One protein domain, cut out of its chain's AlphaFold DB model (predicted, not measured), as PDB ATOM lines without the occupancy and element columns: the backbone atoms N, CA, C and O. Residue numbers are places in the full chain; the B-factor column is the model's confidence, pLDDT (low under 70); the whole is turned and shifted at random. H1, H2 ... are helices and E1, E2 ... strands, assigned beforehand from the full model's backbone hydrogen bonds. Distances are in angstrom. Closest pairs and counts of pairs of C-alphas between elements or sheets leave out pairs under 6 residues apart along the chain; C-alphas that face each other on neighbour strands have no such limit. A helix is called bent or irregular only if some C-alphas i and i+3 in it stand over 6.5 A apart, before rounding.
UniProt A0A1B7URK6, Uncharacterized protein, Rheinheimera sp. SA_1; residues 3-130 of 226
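This is residues 3 to 130 of the 226 residues of an uncharacterized protein of Rheinheimera sp. SA_1 (UniProt A0A1B7URK6). A small three-stranded sheet, E1, E2 and E3, stands at one end of a helical body whose middle is the long, kinked helix H4. The helical hairpin H5 and H6 lies to one side of H4 and the two short helices H1 and H2 to the other, with H7 packed on H4 and H3 at the end far from the sheet. The printed part has 128 residues, with seven named helices and three named strands in the order H1, H2, H3, H4, E1, E2, E3, H5, H6, H7; the sheet runs E1, E2, E3 and is antiparallel throughout. The class is mostly helix. The whole is compact, with a radius of gyration of the C-alphas of 15.4 A and spans of 40 by 36 by 22 A.

The sheet is a meander, each strand the antiparallel neighbour of the one before: edge strand E1, residues 65 to 68, inner strand E2, residues 71 to 74, and edge strand E3, residues 83 to 86. In the hairpin of E1 and E2, at 153 degrees, N 66 and O 73 are 3.0 A apart, within hydrogen-bond range. In the hairpin of E2 and E3, at 155 degrees, N 72 and O 85 are within that range at 2.8 A. H4, residues 39 to 60, is on the sheet but only grazes it, with residues 51 to 59; its closest C-alphas to E2 are Ala 58 and Ile 74, 7.1 A. H4 is the hub, touching three other helices, and has a kink of 63 degrees near residue 54. H7, residues 126 to 129, touches residues 44 to 52 of H4, closest at the C-alphas of Gly 47 and His 129, 4.3 A. H2, residues 18 to 25, only just touches H4, with 3 pairs of C-alphas within 8 A; the closest are Gln 22 and Asn 50, 7.0 A, at a shallow tilt of 13 degrees, opposite ways. H1, residues 3 to 9, touches H2 at a steep tilt of 61 degrees, the same way, closest at the C-alphas of Ile 7 and Gln 24, 7.1 A. H3, residues 33 to 36, and H4 touch only at the corner, and only just, with 3 pairs of C-alphas within 8 A; the closest are Ile 35 and Lys 42, 5.6 A. H5, residues 87 to 104, only grazes the sheet with residues 87 to 93, and H4 and H5 are near each other, with 6 pairs of C-alphas within 10 A. H5 and H6, residues 112 to 124, form a helical hairpin and touch at a steep tilt of 38 degrees, opposite ways; their closest C-alphas are Ala 92 and His 121, 4.9 A. H1 and H2 are apart from H5, H6 and the strands. Every O i to N i+4 pair is within hydrogen-bond range in H1, H2, H5 and H6, against 13 of 18 in H4; H3 and H7 are too short for such a pair.

H1 begins at C-alpha 3, (39.726, -13.418, -27.785). H4, 29.7 A long, runs from C-alpha 39 at (43.819, -24.717, -18.781) to C-alpha 60 at (29.493, 0.271, -25.993). It is irregular: C-alphas 54 and 57 are 7.6 A apart. H5 is 25.7 A long and H6 18.9 A. E1 and E3 measure 10.1 A each and E2 9.6 A. H1 and H2 measure 10.0 A and 10.4 A, H3 5.0 A and H7 5.3 A. H7 ends at C-alpha 129, (33.343, -16.425, -15.864).

The two C-alphas farthest apart are those of Gly 11 and Asp 69, 45.2 A. The printed part has no cut, and no link is long; H3 to H4, H4 to E1, E1 to E2, E3 to H5 and H6 to H7 are tight. The mean pLDDT of the printed part is 89.9, and no printed residue is under 70.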
ATOM      1  N   MET A   3      40.263 -12.226 -27.113       91.38
ATOM      2  CA  MET A   3      39.726 -13.418 -27.785       91.38
ATOM      3  C   MET A   3      39.573 -13.262 -29.299       91.38
ATOM      4  O   MET A   3      39.788 -14.208 -30.043       91.38
ATOM      5  N   GLU A   4      39.209 -12.072 -29.769       90.25
ATOM      6  CA  GLU A   4      39.107 -11.798 -31.206       90.25
ATOM      7  C   GLU A   4      40.485 -11.784 -31.860       90.25
ATOM      8  O   GLU A   4      40.640 -12.333 -32.942       90.25
ATOM      9  N   TRP A   5      41.484 -11.225 -31.169       91.31
ATOM     10  CA  TRP A   5      42.876 -11.293 -31.604       91.31
ATOM     11  C   TRP A   5      43.364 -12.748 -31.669       91.31
ATOM     12  O   TRP A   5      44.001 -13.122 -32.643       91.31
ATOM     13  N   ILE A   6      42.990 -13.600 -30.704       92.38
ATOM     14  CA  ILE A   6      43.309 -15.039 -30.741       92.38
ATOM     15  C   ILE A   6      42.675 -15.725 -31.961       92.38
ATOM     16  O   ILE A   6      43.333 -16.521 -32.624       92.38
ATOM     17  N   ILE A   7      41.424 -15.409 -32.306       91.62
ATOM     18  CA  ILE A   7      40.783 -15.928 -33.529       91.62
ATOM     19  C   ILE A   7      41.566 -15.486 -34.778       91.62
ATOM     20  O   ILE A   7      41.825 -16.299 -35.664       91.62
ATOM     21  N   GLU A   8      41.968 -14.215 -34.829       91.50
ATOM     22  CA  GLU A   8      42.677 -13.619 -35.964       91.50
ATOM     23  C   GLU A   8      44.071 -14.222 -36.185       91.50
ATOM     24  O   GLU A   8      44.393 -14.611 -37.307       91.50
ATOM     25  N   ILE A   9      44.881 -14.382 -35.129       91.88
ATOM     26  CA  ILE A   9      46.226 -14.983 -35.243       91.88
ATOM     27  C   ILE A   9      46.187 -16.458 -35.659       91.88
ATOM     28  O   ILE A   9      47.177 -16.975 -36.166       91.88
ATOM     29  N   ASN A  10      45.047 -17.129 -35.477       92.06
ATOM     30  CA  ASN A  10      44.809 -18.491 -35.956       92.06
ATOM     31  C   ASN A  10      44.314 -18.528 -37.419       92.06
ATOM     32  O   ASN A  10      43.857 -19.562 -37.895       92.06
ATOM     33  N   GLY A  11      44.379 -17.409 -38.147       88.50
ATOM     34  CA  GLY A  11      44.034 -17.339 -39.570       88.50
ATOM     35  C   GLY A  11      42.532 -17.328 -39.858       88.50
ATOM     36  O   GLY A  11      42.124 -17.421 -41.016       88.50
ATOM     37  N   HIS A  12      41.687 -17.195 -38.835       88.56
ATOM     38  CA  HIS A  12      40.245 -17.091 -39.019       88.56
ATOM     39  C   HIS A  12      39.809 -15.632 -39.163       88.56
ATOM     40  O   HIS A  12      40.214 -14.753 -38.405       88.56
ATOM     41  N   THR A  13      38.880 -15.369 -40.083       86.38
ATOM     42  CA  THR A  13      38.226 -14.060 -40.160       86.38
ATOM     43  C   THR A  13      37.377 -13.824 -38.912       86.38
ATOM     44  O   THR A  13      36.465 -14.602 -38.607       86.38
ATOM     45  N   VAL A  14      37.631 -12.714 -38.214       82.19
ATOM     46  CA  VAL A  14      36.834 -12.289 -37.059       82.19
ATOM     47  C   VAL A  14      35.447 -11.853 -37.540       82.19
ATOM     48  O   VAL A  14      35.230 -10.728 -37.982       82.19
ATOM     49  N   ASN A  15      34.480 -12.767 -37.470       85.38
ATOM     50  CA  ASN A  15      33.109 -12.514 -37.914       85.38
ATOM     51  C   ASN A  15      32.433 -11.455 -37.029       85.38
ATOM     52  O   ASN A  15      32.668 -11.446 -35.837       85.38
ATOM     53  N   PHE A  16      31.532 -10.601 -37.514       81.75
ATOM     54  CA  PHE A  16      30.813  -9.674 -36.621       81.75
ATOM     55  C   PHE A  16      29.841 -10.392 -35.658       81.75
ATOM     56  O   PHE A  16      29.558  -9.888 -34.567       81.75
ATOM     57  N   ARG A  17      29.343 -11.579 -36.037       83.31
ATOM     58  CA  ARG A  17      28.399 -12.389 -35.256       83.31
ATOM     59  C   ARG A  17      29.108 -13.104 -34.121       83.31
ATOM     60  O   ARG A  17      29.981 -13.943 -34.334       83.31
ATOM     61  N   PHE A  18      28.666 -12.835 -32.901       82.88
ATOM     62  CA  PHE A  18      29.304 -13.392 -31.720       82.88
ATOM     63  C   PHE A  18      29.156 -14.906 -31.590       82.88
ATOM     64  O   PHE A  18      30.123 -15.579 -31.260       82.88
ATOM     65  N   SER A  19      27.995 -15.460 -31.936       83.62
ATOM     66  CA  SER A  19      27.766 -16.911 -31.913       83.62
ATOM     67  C   SER A  19      28.765 -17.688 -32.777       83.62
ATOM     68  O   SER A  19      29.118 -18.816 -32.445       83.62
ATOM     69  N   VAL A  20      29.264 -17.083 -33.862       85.12
ATOM     70  CA  VAL A  20      30.328 -17.662 -34.694       85.12
ATOM     71  C   VAL A  20      31.668 -17.610 -33.961       85.12
ATOM     72  O   VAL A  20      32.350 -18.627 -33.895       85.12
ATOM     73  N   LYS A  21      32.001 -16.477 -33.328       89.19
ATOM     74  CA  LYS A  21      33.219 -16.341 -32.511       89.19
ATOM     75  C   LYS A  21      33.256 -17.339 -31.356       89.19
ATOM     76  O   LYS A  21      34.294 -17.928 -31.104       89.19
ATOM     77  N   GLN A  22      32.132 -17.562 -30.675       86.69
ATOM     78  CA  GLN A  22      32.044 -18.545 -29.587       86.69
ATOM     79  C   GLN A  22      32.315 -19.964 -30.082       86.69
ATOM     80  O   GLN A  22      33.055 -20.706 -29.446       86.69
ATOM     81  N   LYS A  23      31.752 -20.334 -31.241       86.88
ATOM     82  CA  LYS A  23      32.035 -21.629 -31.869       86.88
ATOM     83  C   LYS A  23      33.510 -21.765 -32.247       86.88
ATOM     84  O   LYS A  23      34.071 -22.826 -32.024       86.88
ATOM     85  N   GLN A  24      34.125 -20.702 -32.771       88.50
ATOM     86  CA  GLN A  24      35.556 -20.682 -33.085       88.50
ATOM     87  C   GLN A  24      36.409 -20.862 -31.824       88.50
ATOM     88  O   GLN A  24      37.300 -21.696 -31.823       88.50
ATOM     89  N   LEU A  25      36.099 -20.152 -30.733       87.12
ATOM     90  CA  LEU A  25      36.830 -20.262 -29.461       87.12
ATOM     91  C   LEU A  25      36.711 -21.632 -28.789       87.12
ATOM     92  O   LEU A  25      37.595 -22.001 -28.023       87.12
ATOM     93  N   ASN A  26      35.629 -22.361 -29.062       83.31
ATOM     94  CA  ASN A  26      35.433 -23.733 -28.596       83.31
ATOM     95  C   ASN A  26      36.042 -24.783 -29.546       83.31
ATOM     96  O   ASN A  26      35.951 -25.972 -29.254       83.31
ATOM     97  N   GLY A  27      36.585 -24.366 -30.693       83.81
ATOM     98  CA  GLY A  27      37.319 -25.231 -31.612       83.81
ATOM     99  C   GLY A  27      38.812 -25.294 -31.283       83.81
ATOM    100  O   GLY A  27      39.265 -24.785 -30.257       83.81
ATOM    101  N   ASP A  28      39.585 -25.879 -32.198       84.31
ATOM    102  CA  ASP A  28      41.041 -25.984 -32.081       84.31
ATOM    103  C   ASP A  28      41.725 -24.674 -32.492       84.31
ATOM    104  O   ASP A  28      42.247 -24.532 -33.596       84.31
ATOM    105  N   LEU A  29      41.703 -23.690 -31.592       90.50
ATOM    106  CA  LEU A  29      42.565 -22.514 -31.685       90.50
ATOM    107  C   LEU A  29      43.810 -22.719 -30.828       90.50
ATOM    108  O   LEU A  29      43.714 -23.151 -29.678       90.50
ATOM    109  N   SER A  30      44.959 -22.322 -31.367       91.81
ATOM    110  CA  SER A  30      46.204 -22.196 -30.616       91.81
ATOM    111  C   SER A  30      46.211 -20.868 -29.863       91.81
ATOM    112  O   SER A  30      46.234 -19.791 -30.466       91.81
ATOM    113  N   PHE A  31      46.166 -20.925 -28.537       93.19
ATOM    114  CA  PHE A  31      46.307 -19.749 -27.685       93.19
ATOM    115  C   PHE A  31      47.796 -19.423 -27.483       93.19
ATOM    116  O   PHE A  31      48.663 -20.268 -27.719       93.19
ATOM    117  N   PRO A  32      48.132 -18.204 -27.018       92.62
ATOM    118  CA  PRO A  32      49.475 -17.917 -26.534       92.62
ATOM    119  C   PRO A  32      49.938 -18.973 -25.525       92.62
ATOM    120  O   PRO A  32      49.157 -19.379 -24.664       92.62
ATOM    121  N   GLU A  33      51.211 -19.367 -25.603       91.56
ATOM    122  CA  GLU A  33      51.808 -20.455 -24.812       91.56
ATOM    123  C   GLU A  33      51.462 -20.376 -23.316       91.56
ATOM    124  O   GLU A  33      51.059 -21.365 -22.708       91.56
ATOM    125  N   LEU A  34      51.524 -19.171 -22.741       91.44
ATOM    126  CA  LEU A  34      51.171 -18.912 -21.345       91.44
ATOM    127  C   LEU A  34      49.751 -19.373 -20.979       91.44
ATOM    128  O   LEU A  34      49.542 -19.873 -19.870       91.44
ATOM    129  N   ILE A  35      48.793 -19.182 -21.889       93.50
ATOM    130  CA  ILE A  35      47.395 -19.589 -21.720       93.50
ATOM    131  C   ILE A  35      47.236 -21.086 -22.002       93.50
ATOM    132  O   ILE A  35      46.535 -21.755 -21.246       93.50
ATOM    133  N   GLU A  36      47.887 -21.628 -23.037       91.94
ATOM    134  CA  GLU A  36      47.815 -23.069 -23.346       91.94
ATOM    135  C   GLU A  36      48.339 -23.932 -22.196       91.94
ATOM    136  O   GLU A  36      47.703 -24.905 -21.797       91.94
ATOM    137  N   GLN A  37      49.444 -23.524 -21.571       92.38
ATOM    138  CA  GLN A  37      50.010 -24.209 -20.406       92.38
ATOM    139  C   GLN A  37      49.120 -24.125 -19.154       92.38
ATOM    140  O   GLN A  37      49.393 -24.786 -18.151       92.38
ATOM    141  N   ARG A  38      48.064 -23.300 -19.169       93.12
ATOM    142  CA  ARG A  38      47.198 -23.022 -18.015       93.12
ATOM    143  C   ARG A  38      45.727 -23.196 -18.396       93.12
ATOM    144  O   ARG A  38      45.010 -22.204 -18.556       93.12
ATOM    145  N   PRO A  39      45.219 -24.444 -18.443       92.69
ATOM    146  CA  PRO A  39      43.819 -24.717 -18.781       92.69
ATOM    147  C   PRO A  39      42.819 -23.947 -17.909       92.69
ATOM    148  O   PRO A  39      41.778 -23.491 -18.388       92.69
ATOM    149  N   TRP A  40      43.162 -23.732 -16.633       94.94
ATOM    150  CA  TRP A  40      42.358 -22.946 -15.699       94.94
ATOM    151  C   TRP A  40      42.178 -21.486 -16.141       94.94
ATOM    152  O   TRP A  40      41.114 -20.912 -15.900       94.94
ATOM    153  N   LEU A  41      43.186 -20.898 -16.791       95.44
ATOM    154  CA  LEU A  41      43.153 -19.532 -17.303       95.44
ATOM    155  C   LEU A  41      42.356 -19.489 -18.607       95.44
ATOM    156  O   LEU A  41      41.424 -18.696 -18.722       95.44
ATOM    157  N   LYS A  42      42.657 -20.396 -19.547       94.62
ATOM    158  CA  LYS A  42      41.966 -20.508 -20.845       94.62
ATOM    159  C   LYS A  42      40.447 -20.572 -20.676       94.62
ATOM    160  O   LYS A  42      39.734 -19.717 -21.203       94.62
ATOM    161  N   GLY A  43      39.956 -21.521 -19.876       94.56
ATOM    162  CA  GLY A  43      38.519 -21.711 -19.652       94.56
ATOM    163  C   GLY A  43      37.833 -20.492 -19.028       94.56
ATOM    164  O   GLY A  43      36.729 -20.125 -19.432       94.56
ATOM    165  N   ARG A  44      38.505 -19.802 -18.100       96.81
ATOM    166  CA  ARG A  44      37.963 -18.599 -17.450       96.81
ATOM    167  C   ARG A  44      37.946 -17.395 -18.376       96.81
ATOM    168  O   ARG A  44      36.949 -16.684 -18.401       96.81
ATOM    169  N   LEU A  45      38.991 -17.180 -19.172       95.81
ATOM    170  CA  LEU A  45      39.012 -16.083 -20.139       95.81
ATOM    171  C   LEU A  45      37.940 -16.275 -21.229       95.81
ATOM    172  O   LEU A  45      37.261 -15.313 -21.592       95.81
ATOM    173  N   ILE A  46      37.738 -17.510 -21.708       94.31
ATOM    174  CA  ILE A  46      36.631 -17.849 -22.621       94.31
ATOM    175  C   ILE A  46      35.279 -17.620 -21.927       94.31
ATOM    176  O   ILE A  46      34.380 -17.013 -22.510       94.31
ATOM    177  N   GLY A  47      35.142 -18.045 -20.667       94.44
ATOM    178  CA  GLY A  47      33.951 -17.816 -19.847       94.44
ATOM    179  C   GLY A  47      33.603 -16.332 -19.704       94.44
ATOM    180  O   GLY A  47      32.470 -15.944 -19.987       94.44
ATOM    181  N   LEU A  48      34.587 -15.490 -19.360       94.94
ATOM    182  CA  LEU A  48      34.435 -14.031 -19.285       94.94
ATOM    183  C   LEU A  48      33.929 -13.462 -20.607       94.94
ATOM    184  O   LEU A  48      32.966 -12.697 -20.630       94.94
ATOM    185  N   TYR A  49      34.561 -13.849 -21.714       92.81
ATOM    186  CA  TYR A  49      34.176 -13.382 -23.041       92.81
ATOM    187  C   TYR A  49      32.729 -13.763 -23.378       92.81
ATOM    188  O   TYR A  49      31.946 -12.913 -23.805       92.81
ATOM    189  N   ASN A  50      32.353 -15.017 -23.120       91.44
ATOM    190  CA  ASN A  50      31.009 -15.533 -23.372       91.44
ATOM    191  C   ASN A  50      29.935 -14.846 -22.527       91.44
ATOM    192  O   ASN A  50      28.838 -14.589 -23.021       91.44
ATOM    193  N   PHE A  51      30.232 -14.556 -21.263       91.69
ATOM    194  CA  PHE A  51      29.290 -13.897 -20.369       91.69
ATOM    195  C   PHE A  51      29.104 -12.421 -20.727       91.69
ATOM    196  O   PHE A  51      27.972 -11.951 -20.864       91.69
ATOM    197  N   LEU A  52      30.211 -11.694 -20.916       90.06
ATOM    198  CA  LEU A  52      30.193 -10.246 -21.121       90.06
ATOM    199  C   LEU A  52      29.582  -9.831 -22.461       90.06
ATOM    200  O   LEU A  52      29.106  -8.701 -22.580       90.06
ATOM    201  N   GLU A  53      29.516 -10.711 -23.465       88.75
ATOM    202  CA  GLU A  53      28.874 -10.341 -24.729       88.75
ATOM    203  C   GLU A  53      27.415  -9.958 -24.586       88.75
ATOM    204  O   GLU A  53      26.970  -9.004 -25.237       88.75
ATOM    205  N   LYS A  54      26.686 -10.631 -23.696       88.62
ATOM    206  CA  LYS A  54      25.279 -10.314 -23.467       88.62
ATOM    207  C   LYS A  54      25.103  -8.848 -23.081       88.62
ATOM    208  O   LYS A  54      24.077  -8.267 -23.404       88.62
ATOM    209  N   PHE A  55      26.116  -8.226 -22.478       89.12
ATOM    210  CA  PHE A  55      26.115  -6.835 -22.027       89.12
ATOM    211  C   PHE A  55      26.889  -5.883 -22.951       89.12
ATOM    212  O   PHE A  55      26.851  -4.672 -22.755       89.12
ATOM    213  N   ARG A  56      27.554  -6.383 -23.999       85.19
ATOM    214  CA  ARG A  56      28.440  -5.588 -24.865       85.19
ATOM    215  C   ARG A  56      27.751  -4.372 -25.482       85.19
ATOM    216  O   ARG A  56      28.331  -3.294 -25.488       85.19
ATOM    217  N   SER A  57      26.547  -4.543 -26.028       83.56
ATOM    218  CA  SER A  57      25.811  -3.435 -26.655       83.56
ATOM    219  C   SER A  57      25.442  -2.357 -25.638       83.56
ATOM    220  O   SER A  57      25.617  -1.179 -25.933       83.56
ATOM    221  N   ALA A  58      25.004  -2.753 -24.438       85.62
ATOM    222  CA  ALA A  58      24.737  -1.816 -23.352       85.62
ATOM    223  C   ALA A  58      26.005  -1.024 -23.008       85.62
ATOM    224  O   ALA A  58      25.973   0.205 -22.988       85.62
ATOM    225  N   ILE A  59      27.140  -1.726 -22.890       84.00
ATOM    226  CA  ILE A  59      28.438  -1.134 -22.557       84.00
ATOM    227  C   ILE A  59      28.939  -0.154 -23.621       84.00
ATOM    228  O   ILE A  59      29.272   0.979 -23.289       84.00
ATOM    229  N   ILE A  60      28.967  -0.557 -24.893       81.50
ATOM    230  CA  ILE A  60      29.493   0.271 -25.993       81.50
ATOM    231  C   ILE A  60      28.656   1.533 -26.200       81.50
ATOM    232  O   ILE A  60      29.197   2.591 -26.505       81.50
ATOM    233  N   HIS A  61      27.337   1.427 -26.052       82.19
ATOM    234  CA  HIS A  61      26.433   2.550 -26.285       82.19
ATOM    235  C   HIS A  61      26.133   3.354 -25.015       82.19
ATOM    236  O   HIS A  61      25.233   4.187 -25.045       82.19
ATOM    237  N   HIS A  62      26.854   3.103 -23.912       77.88
ATOM    238  CA  HIS A  62      26.639   3.759 -22.616       77.88
ATOM    239  C   HIS A  62      25.164   3.777 -22.182       77.88
ATOM    240  O   HIS A  62      24.681   4.734 -21.581       77.88
ATOM    241  N   SER A  63      24.426   2.717 -22.510       73.75
ATOM    242  CA  SER A  63      22.981   2.650 -22.302       73.75
ATOM    243  C   SER A  63      22.642   1.704 -21.159       73.75
ATOM    244  O   SER A  63      23.302   0.691 -20.961       73.75
ATOM    245  N   GLN A  64      21.585   2.038 -20.416       83.94
ATOM    246  CA  GLN A  64      21.024   1.194 -19.354       83.94
ATOM    247  C   GLN A  64      21.972   0.908 -18.174       83.94
ATOM    248  O   GLN A  64      21.898  -0.154 -17.552       83.94
ATOM    249  N   PHE A  65      22.830   1.879 -17.862       89.12
ATOM    250  CA  PHE A  65      23.619   1.898 -16.638       89.12
ATOM    251  C   PHE A  65      22.843   2.569 -15.513       89.12
ATOM    252  O   PHE A  65      22.267   3.642 -15.703       89.12
ATOM    253  N   SER A  66      22.865   1.964 -14.336       89.31
ATOM    254  CA  SER A  66      22.435   2.605 -13.098       89.31
ATOM    255  C   SER A  66      23.478   2.344 -12.011       89.31
ATOM    256  O   SER A  66      24.309   1.439 -12.136       89.31
ATOM    257  N   SER A  67      23.485   3.163 -10.963       87.62
ATOM    258  CA  SER A  67      24.266   2.874  -9.767       87.62
ATOM    259  C   SER A  67      23.348   2.881  -8.560       87.62
ATOM    260  O   SER A  67      22.591   3.832  -8.363       87.62
ATOM    261  N   LEU A  68      23.408   1.804  -7.783       85.19
ATOM    262  CA  LEU A  68      22.632   1.616  -6.565       85.19
ATOM    263  C   LEU A  68      23.528   0.930  -5.534       85.19
ATOM    264  O   LEU A  68      24.185  -0.058  -5.855       85.19
ATOM    265  N   ASP A  69      23.592   1.484  -4.324       84.88
ATOM    266  CA  ASP A  69      24.329   0.919  -3.182       84.88
ATOM    267  C   ASP A  69      25.800   0.557  -3.477       84.88
ATOM    268  O   ASP A  69      26.327  -0.457  -3.026       84.88
ATOM    269  N   GLY A  70      26.487   1.389  -4.271       85.94
ATOM    270  CA  GLY A  70      27.895   1.171  -4.638       85.94
ATOM    271  C   GLY A  70      28.122   0.063  -5.674       85.94
ATOM    272  O   GLY A  70      29.272  -0.279  -5.971       85.94
ATOM    273  N   LEU A  71      27.048  -0.477  -6.251       91.88
ATOM    274  CA  LEU A  71      27.081  -1.389  -7.385       91.88
ATOM    275  C   LEU A  71      26.795  -0.624  -8.677       91.88
ATOM    276  O   LEU A  71      25.966   0.288  -8.722       91.88
ATOM    277  N   LEU A  72      27.490  -1.016  -9.738       92.06
ATOM    278  CA  LEU A  72      27.160  -0.661 -11.107       92.06
ATOM    279  C   LEU A  72      26.208  -1.726 -11.648       92.06
ATOM    280  O   LEU A  72      26.579  -2.894 -11.752       92.06
ATOM    281  N   GLU A  73      24.990  -1.326 -11.986       93.81
ATOM    282  CA  GLU A  73      24.000  -2.186 -12.620       93.81
ATOM    283  C   GLU A  73      24.002  -1.931 -14.132       93.81
ATOM    284  O   GLU A  73      23.888  -0.793 -14.590       93.81
ATOM    285  N   ILE A  74      24.110  -3.003 -14.916       91.75
ATOM    286  CA  ILE A  74      24.098  -2.973 -16.377       91.75
ATOM    287  C   ILE A  74      22.962  -3.867 -16.855       91.75
ATOM    288  O   ILE A  74      23.009  -5.091 -16.702       91.75
ATOM    289  N   LYS A  75      21.935  -3.270 -17.459       91.06
ATOM    290  CA  LYS A  75      20.844  -4.028 -18.087       91.06
ATOM    291  C   LYS A  75      21.159  -4.279 -19.554       91.06
ATOM    292  O   LYS A  75      21.911  -3.543 -20.185       91.06
ATOM    293  N   SER A  76      20.612  -5.362 -20.088       87.75
ATOM    294  CA  SER A  76      20.711  -5.678 -21.506       87.75
ATOM    295  C   SER A  76      19.450  -6.380 -21.967       87.75
ATOM    296  O   SER A  76      18.938  -7.257 -21.282       87.75
ATOM    297  N   THR A  77      19.000  -6.066 -23.176       85.56
ATOM    298  CA  THR A  77      17.890  -6.771 -23.831       85.56
ATOM    299  C   THR A  77      18.217  -8.228 -24.168       85.56
ATOM    300  O   THR A  77      17.312  -9.015 -24.428       85.56
ATOM    301  N   LYS A  78      19.503  -8.606 -24.161       84.56
ATOM    302  CA  LYS A  78      19.976  -9.981 -24.391       84.56
ATOM    303  C   LYS A  78      20.166 -10.791 -23.106       84.56
ATOM    304  O   LYS A  78      20.477 -11.980 -23.184       84.56
ATOM    305  N   ALA A  79      20.054 -10.162 -21.938       85.06
ATOM    306  CA  ALA A  79      20.249 -10.810 -20.649       85.06
ATOM    307  C   ALA A  79      18.947 -10.784 -19.849       85.06
ATOM    308  O   ALA A  79      18.293  -9.754 -19.747       85.06
ATOM    309  N   THR A  80      18.588 -11.919 -19.252       82.88
ATOM    310  CA  THR A  80      17.398 -12.011 -18.393       82.88
ATOM    311  C   THR A  80      17.553 -11.178 -17.122       82.88
ATOM    312  O   THR A  80      16.591 -10.581 -16.656       82.88
ATOM    313  N   ASN A  81      18.774 -11.118 -16.584       86.50
ATOM    314  CA  ASN A  81      19.095 -10.412 -15.351       86.50
ATOM    315  C   ASN A  81      20.074  -9.274 -15.631       86.50
ATOM    316  O   ASN A  81      20.928  -9.379 -16.518       86.50
ATOM    317  N   ALA A  82      19.972  -8.213 -14.833       89.81
ATOM    318  CA  ALA A  82      20.978  -7.169 -14.809       89.81
ATOM    319  C   ALA A  82      22.312  -7.726 -14.291       89.81
ATOM    320  O   ALA A  82      22.347  -8.588 -13.410       89.81
ATOM    321  N   LEU A  83      23.413  -7.226 -14.842       92.31
ATOM    322  CA  LEU A  83      24.740  -7.443 -14.289       92.31
ATOM    323  C   LEU A  83      24.980  -6.390 -13.209       92.31
ATOM    324  O   LEU A  83      25.110  -5.215 -13.530       92.31
ATOM    325  N   CYS A  84      25.069  -6.821 -11.956       93.56
ATOM    326  CA  CYS A  84      25.502  -5.976 -10.848       93.56
ATOM    327  C   CYS A  84      26.976  -6.258 -10.551       93.56
ATOM    328  O   CYS A  84      27.344  -7.408 -10.310       93.56
ATOM    329  N   ILE A  85      27.814  -5.225 -10.577       94.06
ATOM    330  CA  ILE A  85      29.249  -5.341 -10.318       94.06
ATOM    331  C   ILE A  85      29.704  -4.245  -9.354       94.06
ATOM    332  O   ILE A  85      29.420  -3.066  -9.557       94.06
ATOM    333  N   SER A  86      30.402  -4.621  -8.283       95.31
ATOM    334  CA  SER A  86      30.978  -3.654  -7.345       95.31
ATOM    335  C   SER A  86      32.255  -3.021  -7.900       95.31
ATOM    336  O   SER A  86      32.891  -3.552  -8.813       95.31
ATOM    337  N   SER A  87      32.690  -1.906  -7.310       93.56
ATOM    338  CA  SER A  87      33.983  -1.290  -7.643       93.56
ATOM    339  C   SER A  87      35.163  -2.255  -7.444       93.56
ATOM    340  O   SER A  87      36.073  -2.293  -8.272       93.56
ATOM    341  N   HIS A  88      35.122  -3.083  -6.394       93.88
ATOM    342  CA  HIS A  88      36.126  -4.114  -6.126       93.88
ATOM    343  C   HIS A  88      36.167  -5.176  -7.233       93.88
ATOM    344  O   HIS A  88      37.234  -5.505  -7.742       93.88
ATOM    345  N   GLN A  89      35.003  -5.671  -7.659       96.06
ATOM    346  CA  GLN A  89      34.906  -6.666  -8.730       96.06
ATOM    347  C   GLN A  89      35.299  -6.086 -10.092       96.06
ATOM    348  O   GLN A  89      35.947  -6.762 -10.888       96.06
ATOM    349  N   LEU A  90      34.956  -4.824 -10.364       94.31
ATOM    350  CA  LEU A  90      35.370  -4.137 -11.586       94.31
ATOM    351  C   LEU A  90      36.890  -3.930 -11.628       94.31
ATOM    352  O   LEU A  90      37.516  -4.126 -12.675       94.31
ATOM    353  N   ARG A  91      37.500  -3.590 -10.484       95.62
ATOM    354  CA  ARG A  91      38.959  -3.577 -10.338       95.62
ATOM    355  C   ARG A  91      39.530  -4.967 -10.597       95.62
ATOM    356  O   ARG A  91      40.393  -5.074 -11.454       95.62
ATOM    357  N   ALA A  92      39.010  -6.020  -9.968       96.94
ATOM    358  CA  ALA A  92      39.478  -7.388 -10.200       96.94
ATOM    359  C   ALA A  92      39.380  -7.807 -11.682       96.94
ATOM    360  O   ALA A  92      40.335  -8.347 -12.235       96.94
ATOM    361  N   LEU A  93      38.285  -7.474 -12.376       96.12
ATOM    362  CA  LEU A  93      38.158  -7.691 -13.822       96.12
ATOM    363  C   LEU A  93      39.250  -6.955 -14.613       96.12
ATOM    364  O   LEU A  93      39.842  -7.521 -15.534       96.12
ATOM    365  N   THR A  94      39.532  -5.706 -14.245       95.44
ATOM    366  CA  THR A  94      40.590  -4.899 -14.866       95.44
ATOM    367  C   THR A  94      41.963  -5.523 -14.630       95.44
ATOM    368  O   THR A  94      42.725  -5.689 -15.580       95.44
ATOM    369  N   GLU A  95      42.254  -5.938 -13.395       95.50
ATOM    370  CA  GLU A  95      43.498  -6.614 -13.021       95.50
ATOM    371  C   GLU A  95      43.690  -7.907 -13.817       95.50
ATOM    372  O   GLU A  95      44.772  -8.129 -14.359       95.50
ATOM    373  N   VAL A  96      42.639  -8.723 -13.986       96.25
ATOM    374  CA  VAL A  96      42.691  -9.944 -14.809       96.25
ATOM    375  C   VAL A  96      43.062  -9.621 -16.252       96.25
ATOM    376  O   VAL A  96      43.975 -10.240 -16.806       96.25
ATOM    377  N   VAL A  97      42.385  -8.653 -16.874       94.12
ATOM    378  CA  VAL A  97      42.620  -8.293 -18.281       94.12
ATOM    379  C   VAL A  97      44.018  -7.709 -18.476       94.12
ATOM    380  O   VAL A  97      44.762  -8.178 -19.340       94.12
ATOM    381  N   VAL A  98      44.396  -6.715 -17.671       94.12
ATOM    382  CA  VAL A  98      45.687  -6.022 -17.791       94.12
ATOM    383  C   VAL A  98      46.842  -6.972 -17.498       94.12
ATOM    384  O   VAL A  98      47.792  -7.016 -18.279       94.12
ATOM    385  N   SER A  99      46.755  -7.766 -16.428       92.75
ATOM    386  CA  SER A  99      47.800  -8.736 -16.078       92.75
ATOM    387  C   SER A  99      47.962  -9.778 -17.178       92.75
ATOM    388  O   SER A  99      49.078 -10.017 -17.629       92.75
ATOM    389  N   THR A 100      46.857 -10.331 -17.691       93.69
ATOM    390  CA  THR A 100      46.901 -11.304 -18.794       93.69
ATOM    391  C   THR A 100      47.601 -10.720 -20.022       93.69
ATOM    392  O   THR A 100      48.496 -11.355 -20.575       93.69
ATOM    393  N   ILE A 101      47.252  -9.492 -20.427       92.44
ATOM    394  CA  ILE A 101      47.884  -8.824 -21.575       92.44
ATOM    395  C   ILE A 101      49.376  -8.598 -21.319       92.44
ATOM    396  O   ILE A 101      50.189  -8.967 -22.161       92.44
ATOM    397  N   ARG A 102      49.757  -8.054 -20.155       91.50
ATOM    398  CA  ARG A 102      51.169  -7.812 -19.808       91.50
ATOM    399  C   ARG A 102      52.009  -9.084 -19.865       91.50
ATOM    400  O   ARG A 102      53.152  -9.032 -20.314       91.50
ATOM    401  N   CYS A 103      51.439 -10.214 -19.459       89.69
ATOM    402  CA  CYS A 103      52.139 -11.493 -19.467       89.69
ATOM    403  C   CYS A 103      52.239 -12.087 -20.880       89.69
ATOM    404  O   CYS A 103      53.300 -12.569 -21.265       89.69
ATOM    405  N   ILE A 104      51.185 -11.984 -21.701       90.69
ATOM    406  CA  ILE A 104      51.239 -12.382 -23.122       90.69
ATOM    407  C   ILE A 104      52.257 -11.530 -23.889       90.69
ATOM    408  O   ILE A 104      53.029 -12.055 -24.688       90.69
ATOM    409  N   SER A 105      52.294 -10.224 -23.622       88.62
ATOM    410  CA  SER A 105      53.247  -9.287 -24.221       88.62
ATOM    411  C   SER A 105      54.669  -9.415 -23.666       88.62
ATOM    412  O   SER A 105      55.528  -8.634 -24.065       88.62
ATOM    413  N   LYS A 106      54.929 -10.363 -22.751       87.12
ATOM    414  CA  LYS A 106      56.227 -10.583 -22.088       87.12
ATOM    415  C   LYS A 106      56.774  -9.352 -21.350       87.12
ATOM    416  O   LYS A 106      57.962  -9.287 -21.058       87.12
ATOM    417  N   VAL A 107      55.910  -8.384 -21.035       86.25
ATOM    418  CA  VAL A 107      56.247  -7.241 -20.171       86.25
ATOM    419  C   VAL A 107      56.404  -7.725 -18.735       86.25
ATOM    420  O   VAL A 107      57.252  -7.231 -18.002       86.25
ATOM    421  N   TRP A 108      55.574  -8.691 -18.343       81.44
ATOM    422  CA  TRP A 108      55.660  -9.380 -17.065       81.44
ATOM    423  C   TRP A 108      56.056 -10.832 -17.272       81.44
ATOM    424  O   TRP A 108      55.493 -11.523 -18.127       81.44
ATOM    425  N   THR A 109      56.974 -11.299 -16.436       78.12
ATOM    426  CA  THR A 109      57.229 -12.724 -16.264       78.12
ATOM    427  C   THR A 109      56.093 -13.304 -15.429       78.12
ATOM    428  O   THR A 109      55.730 -12.765 -14.382       78.12
ATOM    429  N   PHE A 110      55.483 -14.389 -15.905       77.56
ATOM    430  CA  PHE A 110      54.412 -15.061 -15.173       77.56
ATOM    431  C   PHE A 110      55.008 -16.000 -14.126       77.56
ATOM    432  O   PHE A 110      55.079 -17.213 -14.316       77.56
ATOM    433  N   GLU A 111      55.511 -15.400 -13.053       79.12
ATOM    434  CA  GLU A 111      56.126 -16.099 -11.930       79.12
ATOM    435  C   GLU A 111      55.081 -16.443 -10.862       79.12
ATOM    436  O   GLU A 111      53.883 -16.174 -10.995       79.12
ATOM    437  N   HIS A 112      55.542 -17.064  -9.776       77.88
ATOM    438  CA  HIS A 112      54.675 -17.610  -8.737       77.88
ATOM    439  C   HIS A 112      53.734 -16.562  -8.123       77.88
ATOM    440  O   HIS A 112      52.566 -16.860  -7.875       77.88
ATOM    441  N   TYR A 113      54.206 -15.329  -7.913       83.38
ATOM    442  CA  TYR A 113      53.375 -14.268  -7.346       83.38
ATOM    443  C   TYR A 113      52.308 -13.775  -8.330       83.38
ATOM    444  O   TYR A 113      51.137 -13.702  -7.970       83.38
ATOM    445  N   GLN A 114      52.677 -13.487  -9.581       85.62
ATOM    446  CA  GLN A 114      51.753 -13.015 -10.617       85.62
ATOM    447  C   GLN A 114      50.690 -14.069 -10.925       85.62
ATOM    448  O   GLN A 114      49.531 -13.720 -11.152       85.62
ATOM    449  N   GLU A 115      51.052 -15.355 -10.877       89.75
ATOM    450  CA  GLU A 115      50.082 -16.435 -11.002       89.75
ATOM    451  C   GLU A 115      49.066 -16.406  -9.855       89.75
ATOM    452  O   GLU A 115      47.864 -16.349 -10.118       89.75
ATOM    453  N   LYS A 116      49.521 -16.376  -8.596       90.56
ATOM    454  CA  LYS A 116      48.632 -16.267  -7.427       90.56
ATOM    455  C   LYS A 116      47.758 -15.014  -7.493       90.56
ATOM    456  O   LYS A 116      46.558 -15.081  -7.250       90.56
ATOM    457  N   TYR A 117      48.333 -13.889  -7.904       91.38
ATOM    458  CA  TYR A 117      47.614 -12.635  -8.089       91.38
ATOM    459  C   TYR A 117      46.489 -12.752  -9.117       91.38
ATOM    460  O   TYR A 117      45.345 -12.387  -8.840       91.38
ATOM    461  N   LEU A 118      46.778 -13.337 -10.282       94.31
ATOM    462  CA  LEU A 118      45.776 -13.535 -11.321       94.31
ATOM    463  C   LEU A 118      44.663 -14.492 -10.875       94.31
ATOM    464  O   LEU A 118      43.487 -14.231 -11.131       94.31
ATOM    465  N   ARG A 119      45.020 -15.587 -10.192       95.69
ATOM    466  CA  ARG A 119      44.056 -16.563  -9.663       95.69
ATOM    467  C   ARG A 119      43.113 -15.933  -8.638       95.69
ATOM    468  O   ARG A 119      41.908 -16.150  -8.723       95.69
ATOM    469  N   PHE A 120      43.642 -15.109  -7.734       96.12
ATOM    470  CA  PHE A 120      42.845 -14.405  -6.730       96.12
ATOM    471  C   PHE A 120      41.808 -13.494  -7.384       96.12
ATOM    472  O   PHE A 120      40.623 -13.587  -7.073       96.12
ATOM    473  N   HIS A 121      42.220 -12.657  -8.339       97.25
ATOM    474  CA  HIS A 121      41.287 -11.749  -9.011       97.25
ATOM    475  C   HIS A 121      40.250 -12.476  -9.864       97.25
ATOM    476  O   HIS A 121      39.118 -12.008  -9.958       97.25
ATOM    477  N   LEU A 122      40.593 -13.633 -10.440       97.75
ATOM    478  CA  LEU A 122      39.617 -14.490 -11.113       97.75
ATOM    479  C   LEU A 122      38.548 -15.008 -10.148       97.75
ATOM    480  O   LEU A 122      37.365 -14.934 -10.473       97.75
ATOM    481  N   ASP A 123      38.931 -15.443  -8.947       97.44
ATOM    482  CA  ASP A 123      37.976 -15.896  -7.930       97.44
ATOM    483  C   ASP A 123      36.993 -14.784  -7.525       97.44
ATOM    484  O   ASP A 123      35.785 -15.034  -7.423       97.44
ATOM    485  N   GLN A 124      37.473 -13.537  -7.414       97.44
ATOM    486  CA  GLN A 124      36.641 -12.359  -7.115       97.44
ATOM    487  C   GLN A 124      35.578 -12.068  -8.188       97.44
ATOM    488  O   GLN A 124      34.558 -11.437  -7.899       97.44
ATOM    489  N   ILE A 125      35.797 -12.526  -9.422       97.44
ATOM    490  CA  ILE A 125      34.884 -12.337 -10.559       97.44
ATOM    491  C   ILE A 125      34.314 -13.658 -11.081       97.44
ATOM    492  O   ILE A 125      33.880 -13.744 -12.232       97.44
ATOM    493  N   SER A 126      34.275 -14.692 -10.242       97.12
ATOM    494  CA  SER A 126      33.811 -16.027 -10.634       97.12
ATOM    495  C   SER A 126      32.398 -16.052 -11.214       97.12
ATOM    496  O   SER A 126      32.130 -16.785 -12.169       97.12
ATOM    497  N   PHE A 127      31.517 -15.173 -10.733       95.19
ATOM    498  CA  PHE A 127      30.172 -14.971 -11.278       95.19
ATOM    499  C   PHE A 127      30.158 -14.436 -12.723       95.19
ATOM    500  O   PHE A 127      29.162 -14.603 -13.423       95.19
ATOM    501  N   LEU A 128      31.236 -13.812 -13.207       95.50
ATOM    502  CA  LEU A 128      31.355 -13.405 -14.608       95.50
ATOM    503  C   LEU A 128      31.811 -14.572 -15.478       95.50
ATOM    504  O   LEU A 128      31.292 -14.764 -16.568       95.50
ATOM    505  N   HIS A 129      32.780 -15.366 -15.026       95.12
ATOM    506  CA  HIS A 129      33.343 -16.425 -15.864       95.12
ATOM    507  C   HIS A 129      32.663 -17.788 -15.706       95.12
ATOM    508  O   HIS A 129      32.957 -18.688 -16.489       95.12
ATOM    509  N   GLN A 130      31.787 -17.965 -14.711       95.38
ATOM    510  CA  GLN A 130      30.949 -19.159 -14.514       95.38
ATOM    511  C   GLN A 130      31.750 -20.474 -14.417       95.38
ATOM    512  O   GLN A 130      31.305 -21.530 -14.853       95.38
TER     513      GLN A 130